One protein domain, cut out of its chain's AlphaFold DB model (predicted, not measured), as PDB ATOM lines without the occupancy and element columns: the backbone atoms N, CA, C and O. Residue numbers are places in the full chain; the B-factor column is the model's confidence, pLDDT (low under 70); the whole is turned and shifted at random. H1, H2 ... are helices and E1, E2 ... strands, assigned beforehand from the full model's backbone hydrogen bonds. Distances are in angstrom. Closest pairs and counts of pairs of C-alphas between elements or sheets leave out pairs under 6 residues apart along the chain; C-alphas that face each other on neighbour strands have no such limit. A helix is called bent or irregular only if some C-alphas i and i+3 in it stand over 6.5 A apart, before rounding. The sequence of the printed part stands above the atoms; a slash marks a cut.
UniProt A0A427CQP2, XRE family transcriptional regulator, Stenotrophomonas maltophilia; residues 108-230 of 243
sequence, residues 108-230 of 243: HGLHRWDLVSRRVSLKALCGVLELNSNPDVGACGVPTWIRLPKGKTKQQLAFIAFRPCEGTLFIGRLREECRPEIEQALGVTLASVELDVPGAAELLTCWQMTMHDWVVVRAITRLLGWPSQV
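Overview. This is residues 108 to 230 of the 243 residues of the protein "XRE family transcriptional regulator" of Stenotrophomonas maltophilia (UniProt A0A427CQP2). A twisted sheet of five strands forms the middle of the model, covered on one face by the helical hairpin H4 and H5 and on the opposite face by H3, which H1 touches. H1 and the short H2 only graze the sheet. The printed part has 123 residues, with five named helices and five named strands in the order E1 H1 H2 E2 E3 E4 H3 E5 H4 H5; the class is mixed, helices and strands. The sheet is mixed, in the order E1 E4 E3 E2 E5. The whole is compact and rounded, with a radius of gyration of the C-alphas of 13.7 A and spans of 36 by 34 by 23 A.

Along the chain. Find C-alpha 109 at (30.293, -19.416, 16.421); from there E1 runs to residue 114, 16.5 A. H1 is residues 122 to 132, 15.2 A, and H2 residues 135 to 141. E2, residues 144 to 147, is followed by E3, residues 157 to 162, 17.4 A. The longest strand, E4, runs from C-alpha 168 at (33.252, -19.052, 19.802) to residue 175, 23.3 A. H3 is residues 176 to 186, 16.3 A, and E5 residues 191 to 194. H4 is residues 197 to 208, 16.8 A, and H5, residues 213 to 223, 15.4 A, ends at C-alpha 223 (43.412, -6.686, 16.050). H2 and H3 are irregular: C-alphas 136 and 139 are 8.5 A apart, C-alphas 177 and 180 are 7.1 A apart.

Arrangement. Begin at edge strand E1, parallel to E4, with N 111 and O 169 2.8 A apart. E2, E3 and E4 form a meander, each strand the antiparallel neighbour of the one before; look at N 160 and O 172, 2.9 A, and N 146 and O 159, 2.7 A. E5 is parallel to E2, with N 145 and O 191 at 2.8 A. E1, H1 H2, E2 and E4, H3, E5 are split strand-helix-strand units, two strands running the same way with other strands between them, both with right-handed crossovers. H3 is over E3 at a height over the sheet of 10.8 A. H1 touches H3, closest at the C-alphas of Cys 126 and Leu 186, 6.3 A. On the opposite face from H3, H4 and H5 touch, closest at the C-alphas of Cys 206 and Val 216, 5.4 A, at a shallow tilt of 19 degrees, opposite ways. H5 runs across the strands, at 79 degrees to E3 on the local plane. In H1, H4 and H5 every O i to N i+4 pair is within hydrogen-bond range, in H3 5 of 7, and in H2 0 of 3, with 2 of 4 O i to N i+3 pairs.

Size, cuts and confidence. The C-alphas of Lys 154 and Val 230, the two farthest apart, are 39.6 A apart. The printed part has no cut, and no link is long. Mean pLDDT of the printed part is 89.3; look for values under 70 at residues 152 to 154 and 228 to 230.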
ATOM      1  N   HIS A 108      28.080 -22.205  19.802       93.00
ATOM      2  CA  HIS A 108      29.307 -22.097  19.014       93.00
ATOM      3  C   HIS A 108      29.164 -21.095  17.852       93.00
ATOM      4  O   HIS A 108      28.109 -21.033  17.213       93.00
ATOM      5  N   GLY A 109      30.223 -20.334  17.562       93.06
ATOM      6  CA  GLY A 109      30.293 -19.416  16.421       93.06
ATOM      7  C   GLY A 109      30.504 -17.936  16.771       93.06
ATOM      8  O   GLY A 109      30.960 -17.574  17.857       93.06
ATOM      9  N   LEU A 110      30.212 -17.065  15.801       94.00
ATOM     10  CA  LEU A 110      30.407 -15.616  15.901       94.00
ATOM     11  C   LEU A 110      29.121 -14.900  16.341       94.00
ATOM     12  O   LEU A 110      28.146 -14.836  15.593       94.00
ATOM     13  N   HIS A 111      29.172 -14.240  17.496       95.38
ATOM     14  CA  HIS A 111      28.075 -13.442  18.048       95.38
ATOM     15  C   HIS A 111      28.350 -11.955  17.873       95.38
ATOM     16  O   HIS A 111      29.297 -11.419  18.444       95.38
ATOM     17  N   ARG A 112      27.513 -11.276  17.081       94.38
ATOM     18  CA  ARG A 112      27.632  -9.836  16.795       94.38
ATOM     19  C   ARG A 112      26.408  -9.086  17.266       94.38
ATOM     20  O   ARG A 112      25.355  -9.153  16.634       94.38
ATOM     21  N   TRP A 113      26.534  -8.400  18.392       95.94
ATOM     22  CA  TRP A 113      25.399  -7.823  19.109       95.94
ATOM     23  C   TRP A 113      25.440  -6.297  19.128       95.94
ATOM     24  O   TRP A 113      26.343  -5.692  19.696       95.94
ATOM     25  N   ASP A 114      24.471  -5.645  18.489       95.12
ATOM     26  CA  ASP A 114      24.333  -4.190  18.545       95.12
ATOM     27  C   ASP A 114      23.575  -3.775  19.803       95.12
ATOM     28  O   ASP A 114      22.344  -3.789  19.857       95.12
ATOM     29  N   LEU A 115      24.327  -3.396  20.825       95.00
ATOM     30  CA  LEU A 115      23.829  -3.124  22.166       95.00
ATOM     31  C   LEU A 115      23.653  -1.618  22.430       95.00
ATOM     32  O   LEU A 115      23.386  -1.198  23.549       95.00
ATOM     33  N   VAL A 116      23.763  -0.780  21.393       92.62
ATOM     34  CA  VAL A 116      23.630   0.687  21.488       92.62
ATOM     35  C   VAL A 116      22.202   1.129  21.856       92.62
ATOM     36  O   VAL A 116      21.987   2.257  22.320       92.62
ATOM     37  N   SER A 117      21.211   0.262  21.624       86.56
ATOM     38  CA  SER A 117      19.803   0.505  21.944       86.56
ATOM     39  C   SER A 117      19.569   0.522  23.454       86.56
ATOM     40  O   SER A 117      19.828  -0.462  24.133       86.56
ATOM     41  N   ARG A 118      18.921   1.576  23.966       77.06
ATOM     42  CA  ARG A 118      18.496   1.664  25.381       77.06
ATOM     43  C   ARG A 118      17.484   0.594  25.814       77.06
ATOM     44  O   ARG A 118      17.176   0.501  26.991       77.06
ATOM     45  N   ARG A 119      16.918  -0.170  24.872       79.81
ATOM     46  CA  ARG A 119      16.011  -1.297  25.169       79.81
ATOM     47  C   ARG A 119      16.752  -2.587  25.520       79.81
ATOM     48  O   ARG A 119      16.117  -3.586  25.817       79.81
ATOM     49  N   VAL A 120      18.074  -2.593  25.402       82.94
ATOM     50  CA  VAL A 120      18.906  -3.727  25.794       82.94
ATOM     51  C   VAL A 120      18.899  -3.814  27.314       82.94
ATOM     52  O   VAL A 120      19.280  -2.861  27.988       82.94
ATOM     53  N   SER A 121      18.467  -4.955  27.849       86.38
ATOM     54  CA  SER A 121      18.573  -5.229  29.280       86.38
ATOM     55  C   SER A 121      20.042  -5.433  29.646       86.38
ATOM     56  O   SER A 121      20.634  -6.463  29.317       86.38
ATOM     57  N   LEU A 122      20.635  -4.447  30.325       87.12
ATOM     58  CA  LEU A 122      22.020  -4.532  30.792       87.12
ATOM     59  C   LEU A 122      22.205  -5.646  31.821       87.12
ATOM     60  O   LEU A 122      23.221  -6.327  31.782       87.12
ATOM     61  N   LYS A 123      21.194  -5.917  32.657       89.50
ATOM     62  CA  LYS A 123      21.195  -7.065  33.575       89.50
ATOM     63  C   LYS A 123      21.343  -8.390  32.820       89.50
ATOM     64  O   LYS A 123      22.188  -9.203  33.175       89.50
ATOM     65  N   ALA A 124      20.557  -8.592  31.760       92.12
ATOM     66  CA  ALA A 124      20.647  -9.807  30.948       92.12
ATOM     67  C   ALA A 124      21.987  -9.900  30.205       92.12
ATOM     68  O   ALA A 124      22.576 -10.974  30.142       92.12
ATOM     69  N   LEU A 125      22.491  -8.774  29.681       94.81
ATOM     70  CA  LEU A 125      23.812  -8.719  29.061       94.81
ATOM     71  C   LEU A 125      24.906  -9.120  30.052       94.81
ATOM     72  O   LEU A 125      25.725  -9.966  29.718       94.81
ATOM     73  N   CYS A 126      24.912  -8.548  31.257       94.00
ATOM     74  CA  CYS A 126      25.915  -8.860  32.273       94.00
ATOM     75  C   CYS A 126      25.855 -10.333  32.682       94.00
ATOM     76  O   CYS A 126      26.901 -10.960  32.743       94.00
ATOM     77  N   GLY A 127      24.656 -10.912  32.819       93.12
ATOM     78  CA  GLY A 127      24.510 -12.353  33.043       93.12
ATOM     79  C   GLY A 127      25.143 -13.197  31.929       93.12
ATOM     80  O   GLY A 127      25.882 -14.131  32.215       93.12
ATOM     81  N   VAL A 128      24.936 -12.839  30.654       95.50
ATOM     82  CA  VAL A 128      25.598 -13.524  29.524       95.50
ATOM     83  C   VAL A 128      27.119 -13.355  29.587       95.50
ATOM     84  O   VAL A 128      27.846 -14.325  29.391       95.50
ATOM     85  N   LEU A 129      27.616 -12.145  29.852       95.31
ATOM     86  CA  LEU A 129      29.055 -11.883  29.942       95.31
ATOM     87  C   LEU A 129      29.703 -12.680  31.079       95.31
ATOM     88  O   LEU A 129      30.732 -13.306  30.860       95.31
ATOM     89  N   GLU A 130      29.092 -12.686  32.259       93.81
ATOM     90  CA  GLU A 130      29.565 -13.413  33.438       93.81
ATOM     91  C   GLU A 130      29.581 -14.924  33.190       93.81
ATOM     92  O   GLU A 130      30.621 -15.561  33.339       93.81
ATOM     93  N   LEU A 131      28.465 -15.490  32.719       93.25
ATOM     94  CA  LEU A 131      28.326 -16.932  32.497       93.25
ATOM     95  C   LEU A 131      29.302 -17.486  31.461       93.25
ATOM     96  O   LEU A 131      29.735 -18.630  31.578       93.25
ATOM     97  N   ASN A 132      29.616 -16.693  30.438       94.88
ATOM     98  CA  ASN A 132      30.503 -17.105  29.359       94.88
ATOM     99  C   ASN A 132      31.955 -16.646  29.592       94.88
ATOM    100  O   ASN A 132      32.830 -16.979  28.797       94.88
ATOM    101  N   SER A 133      32.244 -15.893  30.658       92.69
ATOM    102  CA  SER A 133      33.625 -15.557  31.007       92.69
ATOM    103  C   SER A 133      34.366 -16.819  31.429       92.69
ATOM    104  O   SER A 133      33.933 -17.530  32.332       92.69
ATOM    105  N   ASN A 134      35.499 -17.090  30.787       88.56
ATOM    106  CA  ASN A 134      36.282 -18.292  31.034       88.56
ATOM    107  C   ASN A 134      37.777 -17.960  31.178       88.56
ATOM    108  O   ASN A 134      38.505 -17.958  30.183       88.56
ATOM    109  N   PRO A 135      38.251 -17.671  32.401       85.31
ATOM    110  CA  PRO A 135      39.653 -17.345  32.658       85.31
ATOM    111  C   PRO A 135      40.646 -18.438  32.234       85.31
ATOM    112  O   PRO A 135      41.800 -18.117  31.952       85.31
ATOM    113  N   ASP A 136      40.209 -19.698  32.123       85.31
ATOM    114  CA  ASP A 136      41.064 -20.825  31.726       85.31
ATOM    115  C   ASP A 136      41.501 -20.739  30.252       85.31
ATOM    116  O   ASP A 136      42.521 -21.300  29.859       85.31
ATOM    117  N   VAL A 137      40.782 -19.963  29.429       78.56
ATOM    118  CA  VAL A 137      41.158 -19.626  28.038       78.56
ATOM    119  C   VAL A 137      42.134 -18.429  28.000       78.56
ATOM    120  O   VAL A 137      42.449 -17.861  26.949       78.56
ATOM    121  N   GLY A 138      42.636 -18.011  29.163       82.25
ATOM    122  CA  GLY A 138      43.526 -16.873  29.335       82.25
ATOM    123  C   GLY A 138      42.823 -15.532  29.120       82.25
ATOM    124  O   GLY A 138      41.603 -15.408  29.206       82.25
ATOM    125  N   ALA A 139      43.603 -14.496  28.796       80.38
ATOM    126  CA  ALA A 139      43.103 -13.121  28.684       80.38
ATOM    127  C   ALA A 139      42.004 -12.931  27.620       80.38
ATOM    128  O   ALA A 139      41.222 -11.989  27.714       80.38
ATOM    129  N   CYS A 140      41.923 -13.808  26.612       86.94
ATOM    130  CA  CYS A 140      40.863 -13.736  25.605       86.94
ATOM    131  C   CYS A 140      39.532 -14.324  26.086       86.94
ATOM    132  O   CYS A 140      38.499 -13.994  25.514       86.94
ATOM    133  N   GLY A 141      39.542 -15.140  27.143       89.69
ATOM    134  CA  GLY A 141      38.345 -15.729  27.735       89.69
ATOM    135  C   GLY A 141      37.532 -14.781  28.606       89.69
ATOM    136  O   GLY A 141      36.396 -15.098  28.949       89.69
ATOM    137  N   VAL A 142      38.069 -13.600  28.923       92.06
ATOM    138  CA  VAL A 142      37.382 -12.573  29.713       92.06
ATOM    139  C   VAL A 142      36.987 -11.362  28.852       92.06
ATOM    140  O   VAL A 142      37.717 -10.997  27.923       92.06
ATOM    141  N   PRO A 143      35.848 -10.701  29.142       95.19
ATOM    142  CA  PRO A 143      35.399  -9.513  28.422       95.19
ATOM    143  C   PRO A 143      36.452  -8.400  28.392       95.19
ATOM    144  O   PRO A 143      36.896  -7.891  29.419       95.19
ATOM    145  N   THR A 144      36.829  -7.992  27.182       95.12
ATOM    146  CA  THR A 144      37.775  -6.905  26.920       95.12
ATOM    147  C   THR A 144      37.048  -5.719  26.298       95.12
ATOM    148  O   THR A 144      36.347  -5.859  25.294       95.12
ATOM    149  N   TRP A 145      37.234  -4.535  26.879       96.94
ATOM    150  CA  TRP A 145      36.673  -3.272  26.411       96.94
ATOM    151  C   TRP A 145      37.554  -2.618  25.344       96.94
ATOM    152  O   TRP A 145      38.680  -2.192  25.612       96.94
ATOM    153  N   ILE A 146      37.024  -2.467  24.140       96.50
ATOM    154  CA  ILE A 146      37.721  -1.910  22.986       96.50
ATOM    155  C   ILE A 146      37.235  -0.479  22.767       96.50
ATOM    156  O   ILE A 146      36.101  -0.242  22.338       96.50
ATOM    157  N   ARG A 147      38.112   0.483  23.047       94.69
ATOM    158  CA  ARG A 147      37.850   1.901  22.820       94.69
ATOM    159  C   ARG A 147      38.195   2.275  21.393       94.69
ATOM    160  O   ARG A 147      39.276   1.962  20.895       94.69
ATOM    161  N   LEU A 148      37.273   2.988  20.758       92.62
ATOM    162  CA  LEU A 148      37.534   3.644  19.487       92.62
ATOM    163  C   LEU A 148      38.101   5.052  19.727       92.62
ATOM    164  O   LEU A 148      37.701   5.705  20.702       92.62
ATOM    165  N   PRO A 149      38.950   5.566  18.817       89.88
ATOM    166  CA  PRO A 149      39.346   6.966  18.810       89.88
ATOM    167  C   PRO A 149      38.122   7.880  18.856       89.88
ATOM    168  O   PRO A 149      37.089   7.590  18.243       89.88
ATOM    169  N   LYS A 150      38.240   9.019  19.547       82.88
ATOM    170  CA  LYS A 150      37.160  10.012  19.598       82.88
ATOM    171  C   LYS A 150      36.794  10.472  18.186       82.88
ATOM    172  O   LYS A 150      37.564  11.155  17.513       82.88
ATOM    173  N   GLY A 151      35.594  10.100  17.750       71.75
ATOM    174  CA  GLY A 151      34.997  10.598  16.517       71.75
ATOM    175  C   GLY A 151      34.449  12.017  16.678       71.75
ATOM    176  O   GLY A 151      34.328  12.545  17.780       71.75
ATOM    177  N   LYS A 152      34.037  12.628  15.562       66.56
ATOM    178  CA  LYS A 152      33.355  13.941  15.549       66.56
ATOM    179  C   LYS A 152      31.904  13.882  16.060       66.56
ATOM    180  O   LYS A 152      31.219  14.902  16.104       66.56
ATOM    181  N   THR A 153      31.395  12.694  16.376       67.81
ATOM    182  CA  THR A 153      30.009  12.471  16.795       67.81
ATOM    183  C   THR A 153      29.828  12.715  18.287       67.81
ATOM    184  O   THR A 153      30.704  12.418  19.090       67.81
ATOM    185  N   LYS A 154      28.636  13.186  18.681       68.81
ATOM    186  CA  LYS A 154      28.281  13.410  20.097       68.81
ATOM    187  C   LYS A 154      28.259  12.133  20.946       68.81
ATOM    188  O   LYS A 154      28.291  12.227  22.164       68.81
ATOM    189  N   GLN A 155      28.144  10.962  20.320       77.75
ATOM    190  CA  GLN A 155      28.109   9.670  21.005       77.75
ATOM    191  C   GLN A 155      29.396   8.915  20.694       77.75
ATOM    192  O   GLN A 155      29.675   8.634  19.524       77.75
ATOM    193  N   GLN A 156      30.171   8.620  21.738       88.56
ATOM    194  CA  GLN A 156      31.369   7.797  21.644       88.56
ATOM    195  C   GLN A 156      30.953   6.324  21.702       88.56
ATOM    196  O   GLN A 156      30.263   5.895  22.628       88.56
ATOM    197  N   LEU A 157      31.332   5.575  20.671       91.31
ATOM    198  CA  LEU A 157      31.072   4.144  20.569       91.31
ATOM    199  C   LEU A 157      32.273   3.350  21.075       91.31
ATOM    200  O   LEU A 157      33.414   3.802  20.982       91.31
ATOM    201  N   ALA A 158      31.981   2.146  21.540       95.00
ATOM    202  CA  ALA A 158      32.949   1.170  21.998       95.00
ATOM    203  C   ALA A 158      32.501  -0.235  21.601       95.00
ATOM    204  O   ALA A 158      31.366  -0.442  21.150       95.00
ATOM    205  N   PHE A 159      33.383  -1.204  21.808       96.88
ATOM    206  CA  PHE A 159      33.032  -2.612  21.727       96.88
ATOM    207  C   PHE A 159      33.433  -3.346  22.999       96.88
ATOM    208  O   PHE A 159      34.351  -2.941  23.702       96.88
ATOM    209  N   ILE A 160      32.760  -4.456  23.268       96.81
ATOM    210  CA  ILE A 160      33.209  -5.464  24.221       96.81
ATOM    211  C   ILE A 160      33.377  -6.780  23.468       96.81
ATOM    212  O   ILE A 160      32.524  -7.118  22.646       96.81
ATOM    213  N   ALA A 161      34.463  -7.505  23.699       96.25
ATOM    214  CA  ALA A 161      34.711  -8.774  23.026       96.25
ATOM    215  C   ALA A 161      35.365  -9.793  23.957       96.25
ATOM    216  O   ALA A 161      36.116  -9.407  24.848       96.25
ATOM    217  N   PHE A 162      35.109 -11.080  23.718       95.81
ATOM    218  CA  PHE A 162      35.804 -12.202  24.361       95.81
ATOM    219  C   PHE A 162      35.571 -13.514  23.601       95.81
ATOM    220  O   PHE A 162      34.755 -13.591  22.676       95.81
ATOM    221  N   ARG A 163      36.312 -14.549  23.994       93.44
ATOM    222  CA  ARG A 163      36.323 -15.899  23.430       93.44
ATOM    223  C   ARG A 163      36.090 -16.924  24.545       93.44
ATOM    224  O   ARG A 163      37.057 -17.380  25.145       93.44
ATOM    225  N   PRO A 164      34.832 -17.297  24.830       89.81
ATOM    226  CA  PRO A 164      34.512 -18.189  25.950       89.81
ATOM    227  C   PRO A 164      35.128 -19.587  25.804       89.81
ATOM    228  O   PRO A 164      35.417 -20.264  26.789       89.81
ATOM    229  N   CYS A 165      35.307 -20.031  24.561       89.25
ATOM    230  CA  CYS A 165      35.908 -21.303  24.203       89.25
ATOM    231  C   CYS A 165      36.412 -21.264  22.753       89.25
ATOM    232  O   CYS A 165      36.230 -20.281  22.021       89.25
ATOM    233  N   GLU A 166      37.042 -22.355  22.326       83.75
ATOM    234  CA  GLU A 166      37.442 -22.552  20.938       83.75
ATOM    235  C   GLU A 166      36.254 -22.445  19.966       83.75
ATOM    236  O   GLU A 166      35.147 -22.914  20.230       83.75
ATOM    237  N   GLY A 167      36.494 -21.742  18.854       86.19
ATOM    238  CA  GLY A 167      35.519 -21.450  17.795       86.19
ATOM    239  C   GLY A 167      34.305 -20.587  18.183       86.19
ATOM    240  O   GLY A 167      33.458 -20.320  17.330       86.19
ATOM    241  N   THR A 168      34.254 -20.054  19.407       92.44
ATOM    242  CA  THR A 168      33.252 -19.052  19.802       92.44
ATOM    243  C   THR A 168      33.901 -17.683  19.983       92.44
ATOM    244  O   THR A 168      34.935 -17.543  20.640       92.44
ATOM    245  N   LEU A 169      33.299 -16.651  19.393       94.81
ATOM    246  CA  LEU A 169      33.712 -15.262  19.581       94.81
ATOM    247  C   LEU A 169      32.484 -14.388  19.785       94.81
ATOM    248  O   LEU A 169      31.577 -14.368  18.955       94.81
ATOM    249  N   PHE A 170      32.491 -13.624  20.868       96.56
ATOM    250  CA  PHE A 170      31.512 -12.585  21.119       96.56
ATOM    251  C   PHE A 170      32.108 -11.219  20.810       96.56
ATOM    252  O   PHE A 170      33.221 -10.908  21.234       96.56
ATOM    253  N   ILE A 171      31.339 -10.382  20.120       96.50
ATOM    254  CA  ILE A 171      31.597  -8.953  20.017       96.50
ATOM    255  C   ILE A 171      30.286  -8.159  20.086       96.50
ATOM    256  O   ILE A 171      29.362  -8.337  19.289       96.50
ATOM    257  N   GLY A 172      30.217  -7.246  21.049       96.50
ATOM    258  CA  GLY A 172      29.087  -6.359  21.278       96.50
ATOM    259  C   GLY A 172      29.462  -4.906  21.017       96.50
ATOM    260  O   GLY A 172      30.472  -4.438  21.532       96.50
ATOM    261  N   ARG A 173      28.653  -4.173  20.247       96.00
ATOM    262  CA  ARG A 173      28.808  -2.728  20.028       96.00
ATOM    263  C   ARG A 173      27.999  -1.952  21.056       96.00
ATOM    264  O   ARG A 173      26.790  -2.137  21.139       96.00
ATOM    265  N   LEU A 174      28.640  -1.055  21.794       94.62
ATOM    266  CA  LEU A 174      28.060  -0.336  22.930       94.62
ATOM    267  C   LEU A 174      28.384   1.160  22.858       94.62
ATOM    268  O   LEU A 174      29.143   1.627  22.005       94.62
ATOM    269  N   ARG A 175      27.788   1.925  23.771       92.69
ATOM    270  CA  ARG A 175      28.185   3.310  24.050       92.69
ATOM    271  C   ARG A 175      29.296   3.292  25.099       92.69
ATOM    272  O   ARG A 175      29.219   2.495  26.030       92.69
ATOM    273  N   GLU A 176      30.277   4.185  24.983       92.31
ATOM    274  CA  GLU A 176      31.375   4.289  25.963       92.31
ATOM    275  C   GLU A 176      30.842   4.527  27.387       92.31
ATOM    276  O   GLU A 176      31.344   3.959  28.352       92.31
ATOM    277  N   GLU A 177      29.753   5.295  27.507       91.31
ATOM    278  CA  GLU A 177      29.085   5.613  28.775       91.31
ATOM    279  C   GLU A 177      28.510   4.394  29.521       91.31
ATOM    280  O   GLU A 177      28.257   4.495  30.715       91.31
ATOM    281  N   CYS A 178      28.333   3.242  28.859       92.19
ATOM    282  CA  CYS A 178      27.825   2.022  29.498       92.19
ATOM    283  C   CYS A 178      28.896   1.263  30.294       92.19
ATOM    284  O   CYS A 178      28.553   0.374  31.071       92.19
ATOM    285  N   ARG A 179      30.185   1.574  30.101       94.62
ATOM    286  CA  ARG A 179      31.281   0.834  30.737       94.62
ATOM    287  C   ARG A 179      31.171   0.777  32.268       94.62
ATOM    288  O   ARG A 179      31.258  -0.335  32.783       94.62
ATOM    289  N   PRO A 180      30.956   1.894  32.997       94.62
ATOM    290  CA  PRO A 180      30.929   1.855  34.458       94.62
ATOM    291  C   PRO A 180      29.793   0.987  35.004       94.62
ATOM    292  O   PRO A 180      29.982   0.283  35.986       94.62
ATOM    293  N   GLU A 181      28.629   1.005  34.350       92.81
ATOM    294  CA  GLU A 181      27.477   0.191  34.748       92.81
ATOM    295  C   GLU A 181      27.748  -1.306  34.542       92.81
ATOM    296  O   GLU A 181      27.407  -2.115  35.399       92.81
ATOM    297  N   ILE A 182      28.422  -1.674  33.445       94.00
ATOM    298  CA  ILE A 182      28.832  -3.061  33.181       94.00
ATOM    299  C   ILE A 182      29.899  -3.514  34.187       94.00
ATOM    300  O   ILE A 182      29.776  -4.593  34.754       94.00
ATOM    301  N   GLU A 183      30.925  -2.698  34.438       95.25
ATOM    302  CA  GLU A 183      31.970  -2.993  35.432       95.25
ATOM    303  C   GLU A 183      31.376  -3.160  36.838       95.25
ATOM    304  O   GLU A 183      31.709  -4.110  37.546       95.25
ATOM    305  N   GLN A 184      30.438  -2.289  37.219       93.94
ATOM    306  CA  GLN A 184      29.727  -2.380  38.491       93.94
ATOM    307  C   GLN A 184      28.879  -3.654  38.587       93.94
ATOM    308  O   GLN A 184      28.920  -4.329  39.612       93.94
ATOM    309  N   ALA A 185      28.116  -3.982  37.543       90.62
ATOM    310  CA  ALA A 185      27.248  -5.156  37.529       90.62
ATOM    311  C   ALA A 185      28.035  -6.473  37.550       90.62
ATOM    312  O   ALA A 185      27.593  -7.428  38.179       90.62
ATOM    313  N   LEU A 186      29.195  -6.517  36.890       90.31
ATOM    314  CA  LEU A 186      30.087  -7.678  36.890       90.31
ATOM    315  C   LEU A 186      31.008  -7.733  38.120       90.31
ATOM    316  O   LEU A 186      31.669  -8.742  38.336       90.31
ATOM    317  N   GLY A 187      31.108  -6.652  38.899       91.50
ATOM    318  CA  GLY A 187      32.026  -6.565  40.038       91.50
ATOM    319  C   GLY A 187      33.509  -6.601  39.649       91.50
ATOM    320  O   GLY A 187      34.346  -6.981  40.467       91.50
ATOM    321  N   VAL A 188      33.856  -6.219  38.413       90.81
ATOM    322  CA  VAL A 188      35.229  -6.270  37.882       90.81
ATOM    323  C   VAL A 188      35.593  -4.994  37.135       90.81
ATOM    324  O   VAL A 188      34.740  -4.312  36.576       90.81
ATOM    325  N   THR A 189      36.889  -4.687  37.059       92.50
ATOM    326  CA  THR A 189      37.401  -3.702  36.095       92.50
ATOM    327  C   THR A 189      37.724  -4.412  34.789       92.50
ATOM    328  O   THR A 189      38.532  -5.340  34.771       92.50
ATOM    329  N   LEU A 190      37.115  -3.977  33.686       93.12
ATOM    330  CA  LEU A 190      37.329  -4.606  32.389       93.12
ATOM    331  C   LEU A 190      38.713  -4.248  31.842       93.12
ATOM    332  O   LEU A 190      39.087  -3.067  31.761       93.12
ATOM    333  N   ALA A 191      39.437  -5.265  31.372       91.88
ATOM    334  CA  ALA A 191      40.620  -5.061  30.544       91.88
ATOM    335  C   ALA A 191      40.259  -4.154  29.363       91.88
ATOM    336  O   ALA A 191      39.133  -4.194  28.864       91.88
ATOM    337  N   SER A 192      41.186  -3.303  28.924       93.94
ATOM    338  CA  SER A 192      40.876  -2.351  27.866       93.94
ATOM    339  C   SER A 192      41.993  -2.167  26.864       93.94
ATOM    340  O   SER A 192      43.160  -2.068  27.229       93.94
ATOM    341  N   VAL A 193      41.592  -2.063  25.601       93.94
ATOM    342  CA  VAL A 193      42.456  -1.775  24.463       93.94
ATOM    343  C   VAL A 193      41.918  -0.531  23.772       93.94
ATOM    344  O   VAL A 193      40.718  -0.421  23.533       93.94
ATOM    345  N   GLU A 194      42.794   0.415  23.458       94.06
ATOM    346  CA  GLU A 194      42.469   1.552  22.602       94.06
ATOM    347  C   GLU A 194      42.998   1.271  21.198       94.06
ATOM    348  O   GLU A 194      44.180   0.973  21.026       94.06
ATOM    349  N   LEU A 195      42.109   1.322  20.207       93.81
ATOM    350  CA  LEU A 195      42.494   1.167  18.810       93.81
ATOM    351  C   LEU A 195      42.962   2.501  18.242       93.81
ATOM    352  O   LEU A 195      42.414   3.553  18.567       93.81
ATOM    353  N   ASP A 196      43.939   2.451  17.344       92.75
ATOM    354  CA  ASP A 196      44.285   3.587  16.502       92.75
ATOM    355  C   ASP A 196      43.241   3.785  15.384       92.75
ATOM    356  O   ASP A 196      42.280   3.024  15.239       92.75
ATOM    357  N   VAL A 197      43.388   4.851  14.592       91.44
ATOM    358  CA  VAL A 197      42.434   5.168  13.514       91.44
ATOM    359  C   VAL A 197      42.322   4.027  12.483       91.44
ATOM    360  O   VAL A 197      41.190   3.662  12.157       91.44
ATOM    361  N   PRO A 198      43.427   3.424  11.994       93.19
ATOM    362  CA  PRO A 198      43.358   2.255  11.117       93.19
ATOM    363  C   PRO A 198      42.663   1.043  11.750       93.19
ATOM    364  O   PRO A 198      41.768   0.475  11.128       93.19
ATOM    365  N   GLY A 199      43.014   0.669  12.984       93.25
ATOM    366  CA  GLY A 199      42.416  -0.473  13.673       93.25
ATOM    367  C   GLY A 199      40.927  -0.275  13.950       93.25
ATOM    368  O   GLY A 199      40.125  -1.190  13.768       93.25
ATOM    369  N   ALA A 200      40.525   0.946  14.310       93.12
ATOM    370  CA  ALA A 200      39.122   1.307  14.465       93.12
ATOM    371  C   ALA A 200      38.351   1.210  13.141       93.12
ATOM    372  O   ALA A 200      37.225   0.709  13.124       93.12
ATOM    373  N   ALA A 201      38.947   1.659  12.031       91.88
ATOM    374  CA  ALA A 201      38.348   1.524  10.707       91.88
ATOM    375  C   ALA A 201      38.185   0.047  10.316       91.88
ATOM    376  O   ALA A 201      37.095  -0.348   9.907       91.88
ATOM    377  N   GLU A 202      39.217  -0.782  10.518       93.25
ATOM    378  CA  GLU A 202      39.156  -2.226  10.258       93.25
ATOM    379  C   GLU A 202      38.055  -2.902  11.084       93.25
ATOM    380  O   GLU A 202      37.243  -3.648  10.532       93.25
ATOM    381  N   LEU A 203      37.968  -2.599  12.384       93.62
ATOM    382  CA  LEU A 203      36.935  -3.152  13.259       93.62
ATOM    383  C   LEU A 203      35.526  -2.759  12.801       93.62
ATOM    384  O   LEU A 203      34.630  -3.603  12.750       93.62
ATOM    385  N   LEU A 204      35.319  -1.490  12.439       91.94
ATOM    386  CA  LEU A 204      34.032  -0.993  11.948       91.94
ATOM    387  C   LEU A 204      33.654  -1.604  10.594       91.94
ATOM    388  O   LEU A 204      32.478  -1.900  10.370       91.94
ATOM    389  N   THR A 205      34.623  -1.837   9.709       91.31
ATOM    390  CA  THR A 205      34.399  -2.570   8.459       91.31
ATOM    391  C   THR A 205      34.001  -4.014   8.751       91.31
ATOM    392  O   THR A 205      32.954  -4.456   8.278       91.31
ATOM    393  N   CYS A 206      34.756  -4.728   9.594       91.19
ATOM    394  CA  CYS A 206      34.455  -6.109   9.990       91.19
ATOM    395  C   CYS A 206      33.070  -6.237  10.637       91.19
ATOM    396  O   CYS A 206      32.327  -7.183  10.370       91.19
ATOM    397  N   TRP A 207      32.685  -5.250  11.449       90.69
ATOM    398  CA  TRP A 207      31.362  -5.172  12.056       90.69
ATOM    399  C   TRP A 207      30.236  -5.189  11.011       90.69
ATOM    400  O   TRP A 207      29.244  -5.900  11.177       90.69
ATOM    401  N   GLN A 208      30.407  -4.444   9.917       89.00
ATOM    402  CA  GLN A 208      29.413  -4.317   8.848       89.00
ATOM    403  C   GLN A 208      29.385  -5.510   7.881       89.00
ATOM    404  O   GLN A 208      28.406  -5.671   7.153       89.00
ATOM    405  N   MET A 209      30.412  -6.367   7.868       88.56
ATOM    406  CA  MET A 209      30.489  -7.493   6.934       88.56
ATOM    407  C   MET A 209      29.358  -8.502   7.156       88.56
ATOM    408  O   MET A 209      29.212  -9.092   8.225       88.56
ATOM    409  N   THR A 210      28.554  -8.763   6.134       79.56
ATOM    410  CA  THR A 210      27.453  -9.737   6.211       79.56
ATOM    411  C   THR A 210      27.856 -11.137   5.757       79.56
ATOM    412  O   THR A 210      27.197 -12.096   6.141       79.56
ATOM    413  N   MET A 211      28.951 -11.260   5.002       72.81
ATOM    414  CA  MET A 211      29.476 -12.527   4.488       72.81
ATOM    415  C   MET A 211      30.798 -12.899   5.173       72.81
ATOM    416  O   MET A 211      31.560 -12.019   5.568       72.81
ATOM    417  N   HIS A 212      31.069 -14.205   5.266       82.31
ATOM    418  CA  HIS A 212      32.324 -14.790   5.761       82.31
ATOM    419  C   HIS A 212      32.654 -14.489   7.234       82.31
ATOM    420  O   HIS A 212      33.625 -13.801   7.543       82.31
ATOM    421  N   ASP A 213      31.889 -15.069   8.165       85.56
ATOM    422  CA  ASP A 213      32.121 -14.908   9.612       85.56
ATOM    423  C   ASP A 213      33.551 -15.279  10.046       85.56
ATOM    424  O   ASP A 213      34.119 -14.619  10.914       85.56
ATOM    425  N   TRP A 214      34.188 -16.251   9.387       86.00
ATOM    426  CA  TRP A 214      35.582 -16.619   9.657       86.00
ATOM    427  C   TRP A 214      36.580 -15.481   9.375       86.00
ATOM    428  O   TRP A 214      37.575 -15.348  10.089       86.00
ATOM    429  N   VAL A 215      36.311 -14.623   8.378       87.62
ATOM    430  CA  VAL A 215      37.145 -13.442   8.082       87.62
ATOM    431  C   VAL A 215      37.034 -12.442   9.224       87.62
ATOM    432  O   VAL A 215      38.047 -11.932   9.697       87.62
ATOM    433  N   VAL A 216      35.810 -12.213   9.707       89.69
ATOM    434  CA  VAL A 216      35.534 -11.307  10.828       89.69
ATOM    435  C   VAL A 216      36.219 -11.800  12.103       89.69
ATOM    436  O   VAL A 216      36.907 -11.025  12.763       89.69
ATOM    437  N   VAL A 217      36.106 -13.095  12.419       90.69
ATOM    438  CA  VAL A 217      36.778 -13.705  13.579       90.69
ATOM    439  C   VAL A 217      38.293 -13.532  13.488       90.69
ATOM    440  O   VAL A 217      38.917 -13.097  14.457       90.69
ATOM    441  N   ARG A 218      38.895 -13.820  12.325       89.12
ATOM    442  CA  ARG A 218      40.346 -13.699  12.123       89.12
ATOM    443  C   ARG A 218      40.822 -12.254  12.260       89.12
ATOM    444  O   ARG A 218      41.842 -12.018  12.906       89.12
ATOM    445  N   ALA A 219      40.090 -11.302  11.686       90.56
ATOM    446  CA  ALA A 219      40.417  -9.883  11.766       90.56
ATOM    447  C   ALA A 219      40.353  -9.365  13.210       90.56
ATOM    448  O   ALA A 219      41.323  -8.782  13.688       90.56
ATOM    449  N   ILE A 220      39.271  -9.658  13.943       90.81
ATOM    450  CA  ILE A 220      39.124  -9.256  15.353       90.81
ATOM    451  C   ILE A 220      40.216  -9.892  16.217       90.81
ATOM    452  O   ILE A 220      40.863  -9.205  17.001       90.81
ATOM    453  N   THR A 221      40.471 -11.191  16.037       90.38
ATOM    454  CA  THR A 221      41.512 -11.917  16.780       90.38
ATOM    455  C   THR A 221      42.887 -11.283  16.562       90.38
ATOM    456  O   THR A 221      43.613 -11.046  17.522       90.38
ATOM    457  N   ARG A 222      43.213 -10.924  15.311       91.00
ATOM    458  CA  ARG A 222      44.459 -10.228  14.962       91.00
ATOM    459  C   ARG A 222      44.541  -8.837  15.591       91.00
ATOM    460  O   ARG A 222      45.574  -8.503  16.158       91.00
ATOM    461  N   LEU A 223      43.475  -8.042  15.489       91.25
ATOM    462  CA  LEU A 223      43.412  -6.686  16.050       91.25
ATOM    463  C   LEU A 223      43.631  -6.677  17.566       91.25
ATOM    464  O   LEU A 223      44.245  -5.752  18.090       91.25
ATOM    465  N   LEU A 224      43.146  -7.707  18.261       90.12
ATOM    466  CA  LEU A 224      43.250  -7.828  19.715       90.12
ATOM    467  C   LEU A 224      44.502  -8.582  20.180       90.12
ATOM    468  O   LEU A 224      44.684  -8.765  21.382       90.12
ATOM    469  N   GLY A 225      45.362  -9.023  19.256       88.75
ATOM    470  CA  GLY A 225      46.552  -9.811  19.586       88.75
ATOM    471  C   GLY A 225      46.224 -11.143  20.264       88.75
ATOM    472  O   GLY A 225      47.049 -11.688  20.994       88.75
ATOM    473  N   TRP A 226      45.012 -11.658  20.061       89.06
ATOM    474  CA  TRP A 226      44.600 -12.941  20.610       89.06
ATOM    475  C   TRP A 226      45.205 -14.087  19.799       89.06
ATOM    476  O   TRP A 226      45.412 -13.939  18.591       89.06
ATOM    477  N   PRO A 227      45.472 -15.243  20.431       80.06
ATOM    478  CA  PRO A 227      45.996 -16.399  19.725       80.06
ATOM    479  C   PRO A 227      45.045 -16.780  18.586       80.06
ATOM    480  O   PRO A 227      43.871 -17.114  18.787       80.06
ATOM    481  N   SER A 228      45.556 -16.686  17.359       65.62
ATOM    482  CA  SER A 228      44.864 -17.162  16.173       65.62
ATOM    483  C   SER A 228      44.806 -18.681  16.241       65.62
ATOM    484  O   SER A 228      45.839 -19.337  16.164       65.62
ATOM    485  N   GLN A 229      43.604 -19.232  16.379       63.00
ATOM    486  CA  GLN A 229      43.356 -20.677  16.413       63.00
ATOM    487  C   GLN A 229      43.449 -21.291  15.011       63.00
ATOM    488  O   GLN A 229      42.524 -21.926  14.525       63.00
ATOM    489  N   VAL A 230      44.571 -21.069  14.332       43.28
ATOM    490  CA  VAL A 230      44.954 -21.865  13.168       43.28
ATOM    491  C   VAL A 230      46.147 -22.707  13.586       43.28
ATOM    492  O   VAL A 230      47.271 -22.474  13.161       43.28
TER     493      VAL A 230